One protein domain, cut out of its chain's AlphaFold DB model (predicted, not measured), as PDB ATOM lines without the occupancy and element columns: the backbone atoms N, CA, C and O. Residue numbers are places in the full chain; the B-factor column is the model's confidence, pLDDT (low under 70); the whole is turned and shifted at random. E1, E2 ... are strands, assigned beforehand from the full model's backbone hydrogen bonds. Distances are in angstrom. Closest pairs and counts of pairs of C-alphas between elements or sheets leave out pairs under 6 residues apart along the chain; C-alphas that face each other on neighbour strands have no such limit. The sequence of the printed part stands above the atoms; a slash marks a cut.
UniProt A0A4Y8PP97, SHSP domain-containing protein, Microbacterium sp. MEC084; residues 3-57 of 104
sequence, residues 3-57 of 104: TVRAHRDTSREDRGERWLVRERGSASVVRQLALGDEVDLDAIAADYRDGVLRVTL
ATOM      1  N   THR A   3     -28.659  17.850 -13.171       97.00
ATOM      2  CA  THR A   3     -27.579  16.866 -13.333       97.00
ATOM      3  C   THR A   3     -26.688  16.863 -12.100       97.00
ATOM      4  O   THR A   3     -26.076  17.875 -11.771       97.00
ATOM      5  N   VAL A   4     -26.569  15.708 -11.454       97.06
ATOM      6  CA  VAL A   4     -25.677  15.471 -10.317       97.06
ATOM      7  C   VAL A   4     -24.484  14.660 -10.803       97.06
ATOM      8  O   VAL A   4     -24.661  13.589 -11.386       97.06
ATOM      9  N   ARG A   5     -23.273  15.161 -10.560       97.56
ATOM     10  CA  ARG A   5     -22.012  14.480 -10.878       97.56
ATOM     11  C   ARG A   5     -21.204  14.304  -9.603       97.56
ATOM     12  O   ARG A   5     -21.082  15.240  -8.822       97.56
ATOM     13  N   ALA A   6     -20.641  13.121  -9.415       95.94
ATOM     14  CA  ALA A   6     -19.750  12.821  -8.308       95.94
ATOM     15  C   ALA A   6     -18.574  11.974  -8.796       95.94
ATOM     16  O   ALA A   6     -18.734  11.122  -9.670       95.94
ATOM     17  N   HIS A   7     -17.407  12.197  -8.201       94.94
ATOM     18  CA  HIS A   7     -16.213  11.396  -8.423       94.94
ATOM     19  C   HIS A   7     -15.676  10.916  -7.078       94.94
ATOM     20  O   HIS A   7     -15.542  11.701  -6.140       94.94
ATOM     21  N   ARG A   8     -15.373   9.623  -6.993       90.94
ATOM     22  CA  ARG A   8     -14.639   9.012  -5.892       90.94
ATOM     23  C   ARG A   8     -13.275   8.596  -6.405       90.94
ATOM     24  O   ARG A   8     -13.196   7.750  -7.291       90.94
ATOM     25  N   ASP A   9     -12.242   9.165  -5.804       89.50
ATOM     26  CA  ASP A   9     -10.847   8.852  -6.078       89.50
ATOM     27  C   ASP A   9     -10.232   8.163  -4.859       89.50
ATOM     28  O   ASP A   9     -10.269   8.719  -3.763       89.50
ATOM     29  N   THR A  10      -9.671   6.972  -5.047       84.94
ATOM     30  CA  THR A  10      -8.976   6.223  -3.987       84.94
ATOM     31  C   THR A  10      -7.460   6.261  -4.118       84.94
ATOM     32  O   THR A  10      -6.764   5.722  -3.268       84.94
ATOM     33  N   SER A  11      -6.912   6.927  -5.138       79.38
ATOM     34  CA  SER A  11      -5.459   7.006  -5.348       79.38
ATOM     35  C   SER A  11      -4.713   7.640  -4.167       79.38
ATOM     36  O   SER A  11      -3.527   7.381  -3.966       79.38
ATOM     37  N   ARG A  12      -5.408   8.458  -3.362       70.44
ATOM     38  CA  ARG A  12      -4.892   9.004  -2.099       70.44
ATOM     39  C   ARG A  12      -4.828   7.974  -0.973       70.44
ATOM     40  O   ARG A  12      -3.914   8.061  -0.164       70.44
ATOM     41  N   GLU A  13      -5.775   7.045  -0.927       70.69
ATOM     42  CA  GLU A  13      -5.853   5.966   0.070       70.69
ATOM     43  C   GLU A  13      -4.874   4.832  -0.281       70.69
ATOM     44  O   GLU A  13      -4.304   4.204   0.597       70.69
ATOM     45  N   ASP A  14      -4.594   4.636  -1.571       70.69
ATOM     46  CA  ASP A  14      -3.793   3.521  -2.092       70.69
ATOM     47  C   ASP A  14      -2.259   3.745  -2.027       70.69
ATOM     48  O   ASP A  14      -1.481   2.915  -2.512       70.69
ATOM     49  N   ARG A  15      -1.768   4.865  -1.470       73.81
ATOM     50  CA  ARG A  15      -0.323   5.175  -1.460       73.81
ATOM     51  C   ARG A  15       0.449   4.296  -0.470       73.81
ATOM     52  O   ARG A  15       0.650   4.665   0.681       73.81
ATOM     53  N   GLY A  16       0.989   3.193  -0.984       73.00
ATOM     54  CA  GLY A  16       1.926   2.316  -0.271       73.00
ATOM     55  C   GLY A  16       1.284   1.082   0.362       73.00
ATOM     56  O   GLY A  16       1.988   0.291   0.986       73.00
ATOM     57  N   GLU A  17      -0.020   0.883   0.169       79.50
ATOM     58  CA  GLU A  17      -0.767  -0.222   0.763       79.50
ATOM     59  C   GLU A  17      -1.052  -1.330  -0.262       79.50
ATOM     60  O   GLU A  17      -1.405  -1.077  -1.416       79.50
ATOM     61  N   ARG A  18      -0.893  -2.592   0.156       82.69
ATOM     62  CA  ARG A  18      -1.245  -3.767  -0.653       82.69
ATOM     63  C   ARG A  18      -2.554  -4.352  -0.138       82.69
ATOM     64  O   ARG A  18      -2.571  -5.063   0.863       82.69
ATOM     65  N   TRP A  19      -3.638  -4.082  -0.853       83.38
ATOM     66  CA  TRP A  19      -4.961  -4.609  -0.525       83.38
ATOM     67  C   TRP A  19      -5.050  -6.122  -0.772       83.38
ATOM     68  O   TRP A  19      -4.655  -6.605  -1.834       83.38
ATOM     69  N   LEU A  20      -5.608  -6.865   0.191       88.31
ATOM     70  CA  LEU A  20      -6.004  -8.269  -0.002       88.31
ATOM     71  C   LEU A  20      -7.369  -8.371  -0.700       88.31
ATOM     72  O   LEU A  20      -7.547  -9.206  -1.581       88.31
ATOM     73  N   VAL A  21      -8.319  -7.503  -0.327       86.25
ATOM     74  CA  VAL A  21      -9.655  -7.384  -0.930       86.25
ATOM     75  C   VAL A  21     -10.057  -5.916  -0.955       86.25
ATOM     76  O   VAL A  21      -9.777  -5.175  -0.014       86.25
ATOM     77  N   ARG A  22     -10.727  -5.499  -2.033       85.06
ATOM     78  CA  ARG A  22     -11.185  -4.126  -2.217       85.06
ATOM     79  C   ARG A  22     -12.612  -4.095  -2.751       85.06
ATOM     80  O   ARG A  22     -12.849  -4.327  -3.931       85.06
ATOM     81  N   GLU A  23     -13.558  -3.781  -1.875       89.88
ATOM     82  CA  GLU A  23     -14.989  -3.789  -2.210       89.88
ATOM     83  C   GLU A  23     -15.449  -2.500  -2.904       89.88
ATOM     84  O   GLU A  23     -16.377  -2.514  -3.710       89.88
ATOM     85  N   ARG A  24     -14.808  -1.362  -2.597       87.25
ATOM     86  CA  ARG A  24     -15.195  -0.047  -3.128       87.25
ATOM     87  C   ARG A  24     -14.057   0.567  -3.941       87.25
ATOM     88  O   ARG A  24     -13.038   1.003  -3.408       87.25
ATOM     89  N   GLY A  25     -14.273   0.591  -5.252       87.31
ATOM     90  CA  GLY A  25     -13.396   1.199  -6.247       87.31
ATOM     91  C   GLY A  25     -13.489   2.728  -6.310       87.31
ATOM     92  O   GLY A  25     -14.427   3.333  -5.775       87.31
ATOM     93  N   SER A  26     -12.563   3.337  -7.052       91.00
ATOM     94  CA  SER A  26     -12.790   4.658  -7.644       91.00
ATOM     95  C   SER A  26     -13.992   4.584  -8.582       91.00
ATOM     96  O   SER A  26     -14.192   3.576  -9.264       91.00
ATOM     97  N   ALA A  27     -14.807   5.631  -8.616       92.69
ATOM     98  CA  ALA A  27     -16.008   5.645  -9.440       92.69
ATOM     99  C   ALA A  27     -16.405   7.069  -9.822       92.69
ATOM    100  O   ALA A  27     -16.381   7.976  -8.993       92.69
ATOM    101  N   SER A  28     -16.850   7.241 -11.063       95.81
ATOM    102  CA  SER A  28     -17.606   8.419 -11.490       95.81
ATOM    103  C   SER A  28     -19.082   8.059 -11.551       95.81
ATOM    104  O   SER A  28     -19.444   7.023 -12.106       95.81
ATOM    105  N   VAL A  29     -19.939   8.910 -11.000       95.62
ATOM    106  CA  VAL A  29     -21.391   8.721 -11.020       95.62
ATOM    107  C   VAL A  29     -22.046   9.972 -11.576       95.62
ATOM    108  O   VAL A  29     -21.729  11.089 -11.165       95.62
ATOM    109  N   VAL A  30     -22.986   9.770 -12.496       97.62
ATOM    110  CA  VAL A  30     -23.862  10.821 -13.010       97.62
ATOM    111  C   VAL A  30     -25.306  10.380 -12.833       97.62
ATOM    112  O   VAL A  30     -25.672   9.256 -13.175       97.62
ATOM    113  N   ARG A  31     -26.132  11.272 -12.293       96.75
ATOM    114  CA  ARG A  31     -27.585  11.114 -12.236       96.75
ATOM    115  C   ARG A  31     -28.231  12.341 -12.846       96.75
ATOM    116  O   ARG A  31     -27.820  13.464 -12.568       96.75
ATOM    117  N   GLN A  32     -29.230  12.115 -13.683       97.69
ATOM    118  CA  GLN A  32     -30.003  13.176 -14.309       97.69
ATOM    119  C   GLN A  32     -31.459  12.993 -13.923       97.69
ATOM    120  O   GLN A  32     -31.998  11.896 -14.058       97.69
ATOM    121  N   LEU A  33     -32.066  14.060 -13.419       95.44
ATOM    122  CA  LEU A  33     -33.482  14.117 -13.091       95.44
ATOM    123  C   LEU A  33     -34.142  15.181 -13.971       95.44
ATOM    124  O   LEU A  33     -33.700  16.335 -14.032       95.44
ATOM    125  N   ALA A  34     -35.212  14.787 -14.656       95.94
ATOM    126  CA  ALA A  34     -36.147  15.741 -15.228       95.94
ATOM    127  C   ALA A  34     -36.891  16.430 -14.076       95.94
ATOM    128  O   ALA A  34     -37.290  15.771 -13.120       95.94
ATOM    129  N   LEU A  35     -37.019  17.751 -14.157       94.12
ATOM    130  CA  LEU A  35     -37.780  18.552 -13.203       94.12
ATOM    131  C   LEU A  35     -39.010  19.076 -13.935       94.12
ATOM    132  O   LEU A  35     -38.890  19.397 -15.119       94.12
ATOM    133  N   GLY A  36     -40.149  19.127 -13.249       91.88
ATOM    134  CA  GLY A  36     -41.345  19.774 -13.768       91.88
ATOM    135  C   GLY A  36     -41.218  21.296 -13.754       91.88
ATOM    136  O   GLY A  36     -40.287  21.860 -13.170       91.88
ATOM    137  N   ASP A  37     -42.165  21.956 -14.409       90.88
ATOM    138  CA  ASP A  37     -42.185  23.413 -14.530       90.88
ATOM    139  C   ASP A  37     -42.542  24.093 -13.204       90.88
ATOM    140  O   ASP A  37     -42.314  25.282 -13.035       90.88
ATOM    141  N   GLU A  38     -43.116  23.371 -12.247       92.94
ATOM    142  CA  GLU A  38     -43.490  23.854 -10.919       92.94
ATOM    143  C   GLU A  38     -42.301  24.099  -9.981       92.94
ATOM    144  O   GLU A  38     -42.506  24.618  -8.889       92.94
ATOM    145  N   VAL A  39     -41.073  23.740 -10.364       94.38
ATOM    146  CA  VAL A  39     -39.887  23.919  -9.515       94.38
ATOM    147  C   VAL A  39     -39.324  25.332  -9.645       94.38
ATOM    148  O   VAL A  39     -39.124  25.837 -10.748       94.38
ATOM    149  N   ASP A  40     -39.030  25.964  -8.509       94.25
ATOM    150  CA  ASP A  40     -38.279  27.216  -8.458       94.25
ATOM    151  C   ASP A  40     -36.782  26.917  -8.603       94.25
ATOM    152  O   ASP A  40     -36.124  26.438  -7.675       94.25
ATOM    153  N   LEU A  41     -36.255  27.148  -9.805       91.44
ATOM    154  CA  LEU A  41     -34.857  26.870 -10.127       91.44
ATOM    155  C   LEU A  41     -33.892  27.913  -9.545       91.44
ATOM    156  O   LEU A  41     -32.711  27.600  -9.382       91.44
ATOM    157  N   ASP A  42     -34.380  29.108  -9.206       92.06
ATOM    158  CA  ASP A  42     -33.559  30.193  -8.658       92.06
ATOM    159  C   ASP A  42     -33.305  30.000  -7.154       92.06
ATOM    160  O   ASP A  42     -32.303  30.475  -6.617       92.06
ATOM    161  N   ALA A  43     -34.177  29.246  -6.478       94.31
ATOM    162  CA  ALA A  43     -34.120  28.976  -5.042       94.31
ATOM    163  C   ALA A  43     -33.607  27.564  -4.678       94.31
ATOM    164  O   ALA A  43     -33.850  27.074  -3.571       94.31
ATOM    165  N   ILE A  44     -32.895  26.881  -5.583       95.44
ATOM    166  CA  ILE A  44     -32.331  25.548  -5.309       95.44
ATOM    167  C   ILE A  44     -31.260  25.629  -4.212       95.44
ATOM    168  O   ILE A  44     -30.331  26.432  -4.282       95.44
ATOM    169  N   ALA A  45     -31.335  24.718  -3.239       96.94
ATOM    170  CA  ALA A  45     -30.329  24.563  -2.192       96.94
ATOM    171  C   ALA A  45     -29.798  23.126  -2.133       96.94
ATOM    172  O   ALA A  45     -30.486  22.171  -2.504       96.94
ATOM    173  N   ALA A  46     -28.571  22.958  -1.642       97.44
ATOM    174  CA  ALA A  46     -27.977  21.644  -1.447       97.44
ATOM    175  C   ALA A  46     -27.076  21.605  -0.210       97.44
ATOM    176  O   ALA A  46     -26.363  22.562   0.090       97.44
ATOM    177  N   ASP A  47     -27.073  20.462   0.470       98.00
ATOM    178  CA  ASP A  47     -26.170  20.157   1.572       98.00
ATOM    179  C   ASP A  47     -25.619  18.732   1.449       98.00
ATOM    180  O   ASP A  47     -26.275  17.824   0.939       98.00
ATOM    181  N   TYR A  48     -24.371  18.546   1.878       97.50
ATOM    182  CA  TYR A  48     -23.699  17.251   1.871       97.50
ATOM    183  C   TYR A  48     -23.207  16.924   3.273       97.50
ATOM    184  O   TYR A  48     -22.375  17.647   3.827       97.50
ATOM    185  N   ARG A  49     -23.734  15.847   3.853       98.00
ATOM    186  CA  ARG A  49     -23.410  15.399   5.211       98.00
ATOM    187  C   ARG A  49     -23.337  13.880   5.235       98.00
ATOM    188  O   ARG A  49     -24.157  13.214   4.613       98.00
ATOM    189  N   ASP A  50     -22.310  13.353   5.900       96.56
ATOM    190  CA  ASP A  50     -22.128  11.918   6.163       96.56
ATOM    191  C   ASP A  50     -22.273  11.015   4.926       96.56
ATOM    192  O   ASP A  50     -22.842   9.927   4.967       96.56
ATOM    193  N   GLY A  51     -21.757  11.475   3.784       94.19
ATOM    194  CA  GLY A  51     -21.804  10.707   2.540       94.19
ATOM    195  C   GLY A  51     -23.054  10.931   1.682       94.19
ATOM    196  O   GLY A  51     -23.106  10.402   0.568       94.19
ATOM    197  N   VAL A  52     -24.032  11.712   2.151       96.69
ATOM    198  CA  VAL A  52     -25.335  11.916   1.502       96.69
ATOM    199  C   VAL A  52     -25.459  13.340   0.969       96.69
ATOM    200  O   VAL A  52     -25.301  14.308   1.708       96.69
ATOM    201  N   LEU A  53     -25.771  13.465  -0.324       97.88
ATOM    202  CA  LEU A  53     -26.136  14.733  -0.952       97.88
ATOM    203  C   LEU A  53     -27.648  14.922  -0.857       97.88
ATOM    204  O   LEU A  53     -28.401  14.180  -1.493       97.88
ATOM    205  N   ARG A  54     -28.081  15.929  -0.101       97.69
ATOM    206  CA  ARG A  54     -29.467  16.388  -0.055       97.69
ATOM    207  C   ARG A  54     -29.613  17.615  -0.945       97.69
ATOM    208  O   ARG A  54     -28.871  18.581  -0.808       97.69
ATOM    209  N   VAL A  55     -30.572  17.564  -1.862       96.88
ATOM    210  CA  VAL A  55     -30.934  18.684  -2.736       96.88
ATOM    211  C   VAL A  55     -32.371  19.069  -2.421       96.88
ATOM    212  O   VAL A  55     -33.259  18.217  -2.452       96.88
ATOM    213  N   THR A  56     -32.595  20.338  -2.104       97.25
ATOM    214  CA  THR A  56     -33.916  20.908  -1.841       97.25
ATOM    215  C   THR A  56     -34.350  21.704  -3.062       97.25
ATOM    216  O   THR A  56     -33.663  22.635  -3.480       97.25
ATOM    217  N   LEU A  57     -35.490  21.313  -3.629       96.12
ATOM    218  CA  LEU A  57     -36.110  21.934  -4.795       96.12
ATOM    219  C   LEU A  57     -37.442  22.550  -4.352       96.12
ATOM    220  O   LEU A  57     -38.403  21.804  -4.147       96.12
TER     221      LEU A  57
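This is residues 3 to 57 of the 104 residues of the protein "SHSP domain-containing protein" of Microbacterium sp. MEC084 (UniProt A0A4Y8PP97). A long antiparallel hairpin, E1 and E2, with a large loop that sticks out at one end through residues 12 to 23, is joined at its other end to a second, shorter hairpin, E3 and E4. The link, residues 34 to 44, folds the chain back, and the two hairpins run roughly lengthwise as two separate ribbons with a gap between them. The printed part has 55 residues with four named strands, E1, E2, E3 and E4 along the chain, and no named helix; the class is all strand, though 23 of the 55 residues are in named elements, under half. The whole is extended, with a radius of gyration of the C-alphas of 16.6 A and spans of 51 by 19 by 14 A.

E2, residues 27 to 33, and E1, residues 3 to 8, are antiparallel neighbours at 167 degrees. C-alphas 5 and 30 face each other at 4.6 A, and N 6 and O 29 are within hydrogen-bond range at 2.9 A. E3, residues 45 to 49, and E4, residues 52 to 56, form the other antiparallel hairpin, at 162 degrees, with N 54 and O 47 within range at 2.8 A. E1 and E2 are each apart from E3 and from E4.

E2 is 19.8 A from first to last C-alpha, E1 16.9 A, E3 13.7 A and E4 12.9 A. E1 begins at C-alpha 3, (-27.579, 16.866, -13.333), and E4 ends at C-alpha 56, (-33.916, 20.908, -1.841).

The C-alphas of Arg 18 and Glu 38, the two farthest apart, are 51.5 A from each other. The links E1 to E2, with 18 residues, and E2 to E3, with 11, are long; E3 to E4 is tight. The printed part has no cut, and no printed residue is under 70 in pLDDT.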